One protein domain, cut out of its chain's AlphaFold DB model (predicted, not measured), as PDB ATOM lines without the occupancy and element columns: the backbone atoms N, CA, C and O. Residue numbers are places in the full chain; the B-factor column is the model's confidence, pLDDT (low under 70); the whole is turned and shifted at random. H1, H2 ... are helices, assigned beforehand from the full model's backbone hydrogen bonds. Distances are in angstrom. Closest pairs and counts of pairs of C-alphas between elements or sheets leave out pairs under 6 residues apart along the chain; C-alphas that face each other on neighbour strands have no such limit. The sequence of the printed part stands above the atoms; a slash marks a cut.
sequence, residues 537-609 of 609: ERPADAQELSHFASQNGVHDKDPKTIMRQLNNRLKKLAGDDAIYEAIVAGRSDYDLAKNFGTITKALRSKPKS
ATOM      1  N   GLU A 537     189.682 229.277 150.455       92.56
ATOM      2  CA  GLU A 537     188.971 228.121 149.892       92.56
ATOM      3  C   GLU A 537     187.954 227.519 150.864       92.56
ATOM      4  O   GLU A 537     187.013 226.856 150.431       92.56
ATOM      5  N   ARG A 538     188.114 227.747 152.176       93.00
ATOM      6  CA  ARG A 538     187.243 227.168 153.203       93.00
ATOM      7  C   ARG A 538     186.450 228.237 153.951       93.00
ATOM      8  O   ARG A 538     187.040 229.008 154.710       93.00
ATOM      9  N   PRO A 539     185.108 228.230 153.843       92.69
ATOM     10  CA  PRO A 539     184.254 229.168 154.569       92.69
ATOM     11  C   PRO A 539     184.465 229.161 156.090       92.69
ATOM     12  O   PRO A 539     184.449 230.221 156.707       92.69
ATOM     13  N   ALA A 540     184.713 227.997 156.698       91.94
ATOM     14  CA  ALA A 540     184.967 227.890 158.137       91.94
ATOM     15  C   ALA A 540     186.282 228.582 158.557       91.94
ATOM     16  O   ALA A 540     186.319 229.291 159.561       91.94
ATOM     17  N   ASP A 541     187.343 228.456 157.750       94.75
ATOM     18  CA  ASP A 541     188.616 229.151 157.989       94.75
ATOM     19  C   ASP A 541     188.457 230.673 157.753       94.75
ATOM     20  O   ASP A 541     189.073 231.484 158.442       94.75
ATOM     21  N   ALA A 542     187.579 231.093 156.831       93.19
ATOM     22  CA  ALA A 542     187.221 232.504 156.652       93.19
ATOM     23  C   ALA A 542     186.479 233.089 157.870       93.19
ATOM     24  O   ALA A 542     186.729 234.234 158.253       93.19
ATOM     25  N   GLN A 543     185.593 232.315 158.507       92.31
ATOM     26  CA  GLN A 543     184.939 232.716 159.759       92.31
ATOM     27  C   GLN A 543     185.941 232.818 160.917       92.31
ATOM     28  O   GLN A 543     185.894 233.783 161.678       92.31
ATOM     29  N   GLU A 544     186.862 231.857 161.030       94.69
ATOM     30  CA  GLU A 544     187.981 231.872 161.987       94.69
ATOM     31  C   GLU A 544     188.854 233.128 161.799       94.69
ATOM     32  O   GLU A 544     189.136 233.851 162.755       94.69
ATOM     33  N   LEU A 545     189.186 233.476 160.552       95.56
ATOM     34  CA  LEU A 545     189.893 234.715 160.227       95.56
ATOM     35  C   LEU A 545     189.095 235.972 160.616       95.56
ATOM     36  O   LEU A 545     189.654 236.914 161.182       95.56
ATOM     37  N   SER A 546     187.793 235.996 160.321       93.38
ATOM     38  CA  SER A 546     186.901 237.108 160.677       93.38
ATOM     39  C   SER A 546     186.806 237.293 162.196       93.38
ATOM     40  O   SER A 546     186.806 238.428 162.674       93.38
ATOM     41  N   HIS A 547     186.833 236.203 162.970       93.62
ATOM     42  CA  HIS A 547     186.899 236.259 164.430       93.62
ATOM     43  C   HIS A 547     188.150 237.014 164.911       93.62
ATOM     44  O   HIS A 547     188.011 238.022 165.609       93.62
ATOM     45  N   PHE A 548     189.353 236.625 164.470       94.56
ATOM     46  CA  PHE A 548     190.587 237.342 164.831       94.56
ATOM     47  C   PHE A 548     190.583 238.801 164.361       94.56
ATOM     48  O   PHE A 548     191.018 239.706 165.074       94.56
ATOM     49  N   ALA A 549     190.061 239.059 163.162       92.75
ATOM     50  CA  ALA A 549     189.955 240.404 162.614       92.75
ATOM     51  C   ALA A 549     189.048 241.302 163.471       92.75
ATOM     52  O   ALA A 549     189.404 242.446 163.773       92.75
ATOM     53  N   SER A 550     187.914 240.761 163.927       92.62
ATOM     54  CA  SER A 550     186.931 241.482 164.737       92.62
ATOM     55  C   SER A 550     187.492 241.916 166.093       92.62
ATOM     56  O   SER A 550     187.274 243.060 166.495       92.62
ATOM     57  N   GLN A 551     188.321 241.079 166.732       91.44
ATOM     58  CA  GLN A 551     189.051 241.418 167.966       91.44
ATOM     59  C   GLN A 551     190.005 242.605 167.781       91.44
ATOM     60  O   GLN A 551     190.384 243.269 168.743       91.44
ATOM     61  N   ASN A 552     190.373 242.899 166.534       89.38
ATOM     62  CA  ASN A 552     191.268 243.984 166.165       89.38
ATOM     63  C   ASN A 552     190.537 245.126 165.435       89.38
ATOM     64  O   ASN A 552     191.178 245.964 164.798       89.38
ATOM     65  N   GLY A 553     189.202 245.194 165.518       89.69
ATOM     66  CA  GLY A 553     188.396 246.265 164.922       89.69
ATOM     67  C   GLY A 553     188.385 246.248 163.390       89.69
ATOM     68  O   GLY A 553     188.399 247.308 162.757       89.69
ATOM     69  N   VAL A 554     188.460 245.060 162.788       91.81
ATOM     70  CA  VAL A 554     188.232 244.815 161.357       91.81
ATOM     71  C   VAL A 554     186.975 243.955 161.231       91.81
ATOM     72  O   VAL A 554     186.967 242.800 161.642       91.81
ATOM     73  N   HIS A 555     185.907 244.521 160.667       90.44
ATOM     74  CA  HIS A 555     184.591 243.875 160.554       90.44
ATOM     75  C   HIS A 555     184.250 243.547 159.094       90.44
ATOM     76  O   HIS A 555     183.197 243.930 158.589       90.44
ATOM     77  N   ASP A 556     185.173 242.882 158.404       91.31
ATOM     78  CA  ASP A 556     184.985 242.423 157.027       91.31
ATOM     79  C   ASP A 556     184.726 240.905 156.998       91.31
ATOM     80  O   ASP A 556     184.998 240.193 157.971       91.31
ATOM     81  N   LYS A 557     184.169 240.417 155.889       86.62
ATOM     82  CA  LYS A 557     183.890 238.993 155.651       86.62
ATOM     83  C   LYS A 557     184.762 238.403 154.546       86.62
ATOM     84  O   LYS A 557     184.879 237.185 154.485       86.62
ATOM     85  N   ASP A 558     185.359 239.232 153.686       93.75
ATOM     86  CA  ASP A 558     186.249 238.773 152.618       93.75
ATOM     87  C   ASP A 558     187.678 238.545 153.157       93.75
ATOM     88  O   ASP A 558     188.334 239.511 153.562       93.75
ATOM     89  N   PRO A 559     188.212 237.307 153.128       93.81
ATOM     90  CA  PRO A 559     189.541 236.977 153.649       93.81
ATOM     91  C   PRO A 559     190.671 237.845 153.097       93.81
ATOM     92  O   PRO A 559     191.539 238.298 153.846       93.81
ATOM     93  N   LYS A 560     190.650 238.122 151.786       94.31
ATOM     94  CA  LYS A 560     191.680 238.941 151.129       94.31
ATOM     95  C   LYS A 560     191.641 240.371 151.645       94.31
ATOM     96  O   LYS A 560     192.685 240.969 151.913       94.31
ATOM     97  N   THR A 561     190.444 240.921 151.808       94.69
ATOM     98  CA  THR A 561     190.259 242.258 152.359       94.69
ATOM     99  C   THR A 561     190.652 242.324 153.829       94.69
ATOM    100  O   THR A 561     191.355 243.266 154.193       94.69
ATOM    101  N   ILE A 562     190.299 241.321 154.641       94.94
ATOM    102  CA  ILE A 562     190.741 241.220 156.040       94.94
ATOM    103  C   ILE A 562     192.270 241.254 156.118       94.94
ATOM    104  O   ILE A 562     192.828 242.146 156.760       94.94
ATOM    105  N   MET A 563     192.957 240.343 155.421       95.00
ATOM    106  CA  MET A 563     194.421 240.257 155.475       95.00
ATOM    107  C   MET A 563     195.094 241.520 154.944       95.00
ATOM    108  O   MET A 563     196.047 242.011 155.544       95.00
ATOM    109  N   ARG A 564     194.562 242.126 153.876       95.06
ATOM    110  CA  ARG A 564     195.038 243.425 153.383       95.06
ATOM    111  C   ARG A 564     194.903 244.522 154.440       95.06
ATOM    112  O   ARG A 564     195.824 245.317 154.609       95.06
ATOM    113  N   GLN A 565     193.774 244.592 155.148       95.12
ATOM    114  CA  GLN A 565     193.564 245.592 156.197       95.12
ATOM    115  C   GLN A 565     194.495 245.373 157.394       95.12
ATOM    116  O   GLN A 565     195.079 246.343 157.885       95.12
ATOM    117  N   LEU A 566     194.671 244.124 157.836       93.81
ATOM    118  CA  LEU A 566     195.620 243.775 158.893       93.81
ATOM    119  C   LEU A 566     197.052 244.150 158.472       93.81
ATOM    120  O   LEU A 566     197.703 244.936 159.162       93.81
ATOM    121  N   ASN A 567     197.510 243.715 157.299       93.38
ATOM    122  CA  ASN A 567     198.852 244.026 156.797       93.38
ATOM    123  C   ASN A 567     199.090 245.534 156.634       93.38
ATOM    124  O   ASN A 567     200.121 246.036 157.072       93.38
ATOM    125  N   ASN A 568     198.124 246.295 156.111       93.44
ATOM    126  CA  ASN A 568     198.238 247.755 156.013       93.44
ATOM    127  C   ASN A 568     198.383 248.424 157.389       93.44
ATOM    128  O   ASN A 568     199.155 249.371 157.549       93.44
ATOM    129  N   ARG A 569     197.647 247.939 158.396       94.31
ATOM    130  CA  ARG A 569     197.754 248.434 159.774       94.31
ATOM    131  C   ARG A 569     199.104 248.070 160.397       94.31
ATOM    132  O   ARG A 569     199.702 248.937 161.030       94.31
ATOM    133  N   LEU A 570     199.597 246.846 160.195       92.81
ATOM    134  CA  LEU A 570     200.931 246.428 160.645       92.81
ATOM    135  C   LEU A 570     202.025 247.257 159.984       92.81
ATOM    136  O   LEU A 570     202.859 247.809 160.691       92.81
ATOM    137  N   LYS A 571     201.979 247.419 158.660       93.31
ATOM    138  CA  LYS A 571     202.932 248.229 157.901       93.31
ATOM    139  C   LYS A 571     202.971 249.674 158.405       93.31
ATOM    140  O   LYS A 571     204.041 250.219 158.661       93.31
ATOM    141  N   LYS A 572     201.798 250.272 158.643       92.38
ATOM    142  CA  LYS A 572     201.687 251.624 159.213       92.38
ATOM    143  C   LYS A 572     202.273 251.725 160.627       92.38
ATOM    144  O   LYS A 572     202.851 252.752 160.961       92.38
ATOM    145  N   LEU A 573     202.087 250.701 161.464       92.06
ATOM    146  CA  LEU A 573     202.601 250.680 162.838       92.06
ATOM    147  C   LEU A 573     204.097 250.359 162.916       92.06
ATOM    148  O   LEU A 573     204.764 250.858 163.815       92.06
ATOM    149  N   ALA A 574     204.612 249.540 162.001       90.31
ATOM    150  CA  ALA A 574     206.029 249.221 161.912       90.31
ATOM    151  C   ALA A 574     206.855 250.460 161.537       90.31
ATOM    152  O   ALA A 574     207.962 250.616 162.045       90.31
ATOM    153  N   GLY A 575     206.316 251.338 160.679       87.94
ATOM    154  CA  GLY A 575     206.944 252.604 160.271       87.94
ATOM    155  C   GLY A 575     208.185 252.454 159.381       87.94
ATOM    156  O   GLY A 575     208.632 253.439 158.802       87.94
ATOM    157  N   ASP A 576     208.699 251.231 159.249       90.81
ATOM    158  CA  ASP A 576     209.892 250.843 158.506       90.81
ATOM    159  C   ASP A 576     209.621 249.502 157.796       90.81
ATOM    160  O   ASP A 576     209.103 248.556 158.406       90.81
ATOM    161  N   ASP A 577     209.948 249.430 156.501       90.19
ATOM    162  CA  ASP A 577     209.715 248.246 155.667       90.19
ATOM    163  C   ASP A 577     210.538 247.034 156.141       90.19
ATOM    164  O   ASP A 577     210.017 245.926 156.149       90.19
ATOM    165  N   ALA A 578     211.773 247.208 156.625       90.75
ATOM    166  CA  ALA A 578     212.587 246.108 157.148       90.75
ATOM    167  C   ALA A 578     212.014 245.537 158.455       90.75
ATOM    168  O   ALA A 578     212.056 244.326 158.674       90.75
ATOM    169  N   ILE A 579     211.433 246.387 159.310       88.56
ATOM    170  CA  ILE A 579     210.729 245.937 160.521       88.56
ATOM    171  C   ILE A 579     209.458 245.171 160.144       88.56
ATOM    172  O   ILE A 579     209.178 244.128 160.735       88.56
ATOM    173  N   TYR A 580     208.694 245.666 159.169       93.06
ATOM    174  CA  TYR A 580     207.506 244.976 158.667       93.06
ATOM    175  C   TYR A 580     207.855 243.606 158.066       93.06
ATOM    176  O   TYR A 580     207.271 242.601 158.474       93.06
ATOM    177  N   GLU A 581     208.845 243.542 157.172       92.62
ATOM    178  CA  GLU A 581     209.296 242.287 156.561       92.62
ATOM    179  C   GLU A 581     209.803 241.301 157.621       92.62
ATOM    180  O   GLU A 581     209.459 240.125 157.574       92.62
ATOM    181  N   ALA A 582     210.524 241.763 158.650       90.94
ATOM    182  CA  ALA A 582     210.957 240.907 159.758       90.94
ATOM    183  C   ALA A 582     209.791 240.356 160.606       90.94
ATOM    184  O   ALA A 582     209.897 239.264 161.164       90.94
ATOM    185  N   ILE A 583     208.683 241.094 160.726       89.25
ATOM    186  CA  ILE A 583     207.477 240.638 161.438       89.25
ATOM    187  C   ILE A 583     206.731 239.579 160.630       89.25
ATOM    188  O   ILE A 583     206.207 238.638 161.221       89.25
ATOM    189  N   VAL A 584     206.650 239.746 159.310       92.06
ATOM    190  CA  VAL A 584     205.902 238.849 158.415       92.06
ATOM    191  C   VAL A 584     206.722 237.614 158.029       92.06
ATOM    192  O   VAL A 584     206.154 236.545 157.813       92.06
ATOM    193  N   ALA A 585     208.052 237.724 157.998       91.31
ATOM    194  CA  ALA A 585     208.952 236.643 157.620       91.31
ATOM    195  C   ALA A 585     208.701 235.361 158.432       91.31
ATOM    196  O   ALA A 585     208.773 235.343 159.662       91.31
ATOM    197  N   GLY A 586     208.423 234.270 157.713       86.81
ATOM    198  CA  GLY A 586     208.222 232.941 158.292       86.81
ATOM    199  C   GLY A 586     206.904 232.745 159.046       86.81
ATOM    200  O   GLY A 586     206.723 231.682 159.634       86.81
ATOM    201  N   ARG A 587     205.986 233.723 159.043       91.06
ATOM    202  CA  ARG A 587     204.667 233.597 159.682       91.06
ATOM    203  C   ARG A 587     203.593 233.280 158.655       91.06
ATOM    204  O   ARG A 587     203.560 233.877 157.582       91.06
ATOM    205  N   SER A 588     202.697 232.361 158.998       90.94
ATOM    206  CA  SER A 588     201.507 232.110 158.189       90.94
ATOM    207  C   SER A 588     200.473 233.234 158.357       90.94
ATOM    208  O   SER A 588     200.496 233.970 159.348       90.94
ATOM    209  N   ASP A 589     199.519 233.338 157.426       88.25
ATOM    210  CA  ASP A 589     198.364 234.245 157.562       88.25
ATOM    211  C   ASP A 589     197.600 233.998 158.873       88.25
ATOM    212  O   ASP A 589     197.129 234.941 159.510       88.25
ATOM    213  N   TYR A 590     197.535 232.734 159.308       92.06
ATOM    214  CA  TYR A 590     196.965 232.353 160.596       92.06
ATOM    215  C   TYR A 590     197.737 232.974 161.765       92.06
ATOM    216  O   TYR A 590     197.146 233.660 162.600       92.06
ATOM    217  N   ASP A 591     199.059 232.783 161.811       91.31
ATOM    218  CA  ASP A 591     199.902 233.291 162.900       91.31
ATOM    219  C   ASP A 591     199.879 234.817 162.968       91.31
ATOM    220  O   ASP A 591     199.913 235.394 164.058       91.31
ATOM    221  N   LEU A 592     199.811 235.478 161.811       91.56
ATOM    222  CA  LEU A 592     199.693 236.929 161.717       91.56
ATOM    223  C   LEU A 592     198.350 237.424 162.249       91.56
ATOM    224  O   LEU A 592     198.333 238.371 163.035       91.56
ATOM    225  N   ALA A 593     197.243 236.786 161.859       92.38
ATOM    226  CA  ALA A 593     195.909 237.157 162.319       92.38
ATOM    227  C   ALA A 593     195.726 236.892 163.823       92.38
ATOM    228  O   ALA A 593     195.324 237.800 164.554       92.38
ATOM    229  N   LYS A 594     196.094 235.696 164.305       94.06
ATOM    230  CA  LYS A 594     195.998 235.296 165.719       94.06
ATOM    231  C   LYS A 594     196.816 236.212 166.632       94.06
ATOM    232  O   LYS A 594     196.330 236.661 167.665       94.06
ATOM    233  N   ASN A 595     198.058 236.522 166.252       93.62
ATOM    234  CA  ASN A 595     198.976 237.294 167.099       93.62
ATOM    235  C   ASN A 595     198.921 238.810 166.858       93.62
ATOM    236  O   ASN A 595     199.712 239.554 167.448       93.62
ATOM    237  N   PHE A 596     198.007 239.294 166.013       93.56
ATOM    238  CA  PHE A 596     197.954 240.690 165.585       93.56
ATOM    239  C   PHE A 596     197.916 241.683 166.759       93.56
ATOM    240  O   PHE A 596     198.693 242.642 166.798       93.56
ATOM    241  N   GLY A 597     197.051 241.446 167.749       90.25
ATOM    242  CA  GLY A 597     196.918 242.311 168.928       90.25
ATOM    243  C   GLY A 597     198.221 242.424 169.726       90.25
ATOM    244  O   GLY A 597     198.662 243.525 170.060       90.25
ATOM    245  N   THR A 598     198.899 241.297 169.954       92.25
ATOM    246  CA  THR A 598     200.190 241.248 170.658       92.25
ATOM    247  C   THR A 598     201.283 241.976 169.879       92.25
ATOM    248  O   THR A 598     202.017 242.782 170.453       92.25
ATOM    249  N   ILE A 599     201.358 241.760 168.562       92.12
ATOM    250  CA  ILE A 599     202.333 242.426 167.684       92.12
ATOM    251  C   ILE A 599     202.115 243.943 167.701       92.12
ATOM    252  O   ILE A 599     203.055 244.711 167.906       92.12
ATOM    253  N   THR A 600     200.874 244.396 167.524       91.19
ATOM    254  CA  THR A 600     200.565 245.832 167.495       91.19
ATOM    255  C   THR A 600     200.798 246.511 168.841       91.19
ATOM    256  O   THR A 600     201.286 247.642 168.866       91.19
ATOM    257  N   LYS A 601     200.520 245.831 169.962       91.62
ATOM    258  CA  LYS A 601     200.850 246.323 171.306       91.62
ATOM    259  C   LYS A 601     202.361 246.494 171.476       91.62
ATOM    260  O   LYS A 601     202.786 247.569 171.889       91.62
ATOM    261  N   ALA A 602     203.154 245.495 171.082       90.00
ATOM    262  CA  ALA A 602     204.615 245.541 171.158       90.00
ATOM    263  C   ALA A 602     205.227 246.662 170.294       90.00
ATOM    264  O   ALA A 602     206.186 247.317 170.700       90.00
ATOM    265  N   LEU A 603     204.650 246.923 169.115       88.69
ATOM    266  CA  LEU A 603     205.072 248.025 168.247       88.69
ATOM    267  C   LEU A 603     204.749 249.401 168.841       88.69
ATOM    268  O   LEU A 603     205.560 250.315 168.737       88.69
ATOM    269  N   ARG A 604     203.592 249.549 169.498       87.81
ATOM    270  CA  ARG A 604     203.182 250.807 170.148       87.81
ATOM    271  C   ARG A 604     203.956 251.108 171.429       87.81
ATOM    272  O   ARG A 604     204.085 252.274 171.781       87.81
ATOM    273  N   SER A 605     204.440 250.082 172.129       83.06
ATOM    274  CA  SER A 605     205.204 250.234 173.373       83.06
ATOM    275  C   SER A 605     206.682 250.563 173.161       83.06
ATOM    276  O   SER A 605     207.393 250.769 174.142       83.06
ATOM    277  N   LYS A 606     207.177 250.613 171.915       73.12
ATOM    278  CA  LYS A 606     208.539 251.089 171.657       73.12
ATOM    279  C   LYS A 606     208.639 252.581 172.024       73.12
ATOM    280  O   LYS A 606     207.821 253.366 171.536       73.12
ATOM    281  N   PRO A 607     209.623 252.995 172.848       56.06
ATOM    282  CA  PRO A 607     209.899 254.409 173.050       56.06
ATOM    283  C   PRO A 607     210.193 255.041 171.690       56.06
ATOM    284  O   PRO A 607     210.920 254.454 170.888       56.06
ATOM    285  N   LYS A 608     209.610 256.214 171.420       56.94
ATOM    286  CA  LYS A 608     209.987 257.005 170.246       56.94
ATOM    287  C   LYS A 608     211.466 257.360 170.400       56.94
ATOM    288  O   LYS A 608     211.797 258.149 171.279       56.94
ATOM    289  N   SER A 609     212.315 256.701 169.616       50.62
ATOM    290  CA  SER A 609     213.730 257.036 169.460       50.62
ATOM    291  C   SER A 609     213.891 258.386 168.786       50.62
ATOM    292  O   SER A 609     213.137 258.603 167.804       50.62
TER     293      SER A 609
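AT A GLANCE: This is residues 537 to 609 of the 609 residues of an uncharacterized protein of Candidatus Saccharibacteria bacterium (UniProt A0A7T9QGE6). The longest helix, H2, has H1 packed on its first half and H5 side by side with it, while H3 folds back at a corner after its last residues. The short H4 packs on H1 and precedes H5 in the chain. The printed part has 73 residues with five named helices, H1 to H5 in chain order, no named strand, and is all helix. It is compact, with a radius of gyration of the C-alphas of 12.5 A, and elongated, spanning 43 by 23 by 16 A.

IN THESE COORDINATES: H1 is residues 539 to 551, 18.8 A long, beginning at C-alpha 539 (184.254, 229.168, 154.569). H2 is residues 559 to 574, 22.1 A. H3 is residues 577 to 584, 10.5 A, and H4 is residues 589 to 594, 8.6 A. H5 is residues 596 to 604, 12.3 A, ending at C-alpha 604 (203.182, 250.807, 170.148).

HOW THE PARTS SIT: H2 is the hub. With residues 559 to 566 alone it touches H1, the C-alphas of Ala 542 and Pro 559 being closest at 5.9 A, at a shallow tilt of 32 degrees, only just short of steep, the same way. H2 touches H5, closest C-alphas Leu 573 and Leu 603, 6.5 A, at a shallow tilt of 18 degrees, the same way. H2 and H3 touch only at the corner, closest C-alphas Ala 574 and Tyr 580, 5.5 A. H2 and H4 only just touch, with 3 pairs of C-alphas within 8 A, the closest Leu 566 and Ala 593, 7.5 A. H1 touches H4 with its residues 545 to 549 alone, closest C-alphas Phe 548 and Lys 594, 5.9 A, at a steep tilt of 44 degrees. H1 and H3 are apart. In H1, H2, H3, H4 and H5 every O i to N i+4 pair is within hydrogen-bond range.

THE WHOLE: The C-alphas farthest apart are those of Pro 539 and Ser 609, 43.2 A; Ser 609 is the chain's last residue. The printed part has no cut and no long link. Mean pLDDT of the printed part is 90.1, with residues 607 to 609 under 70.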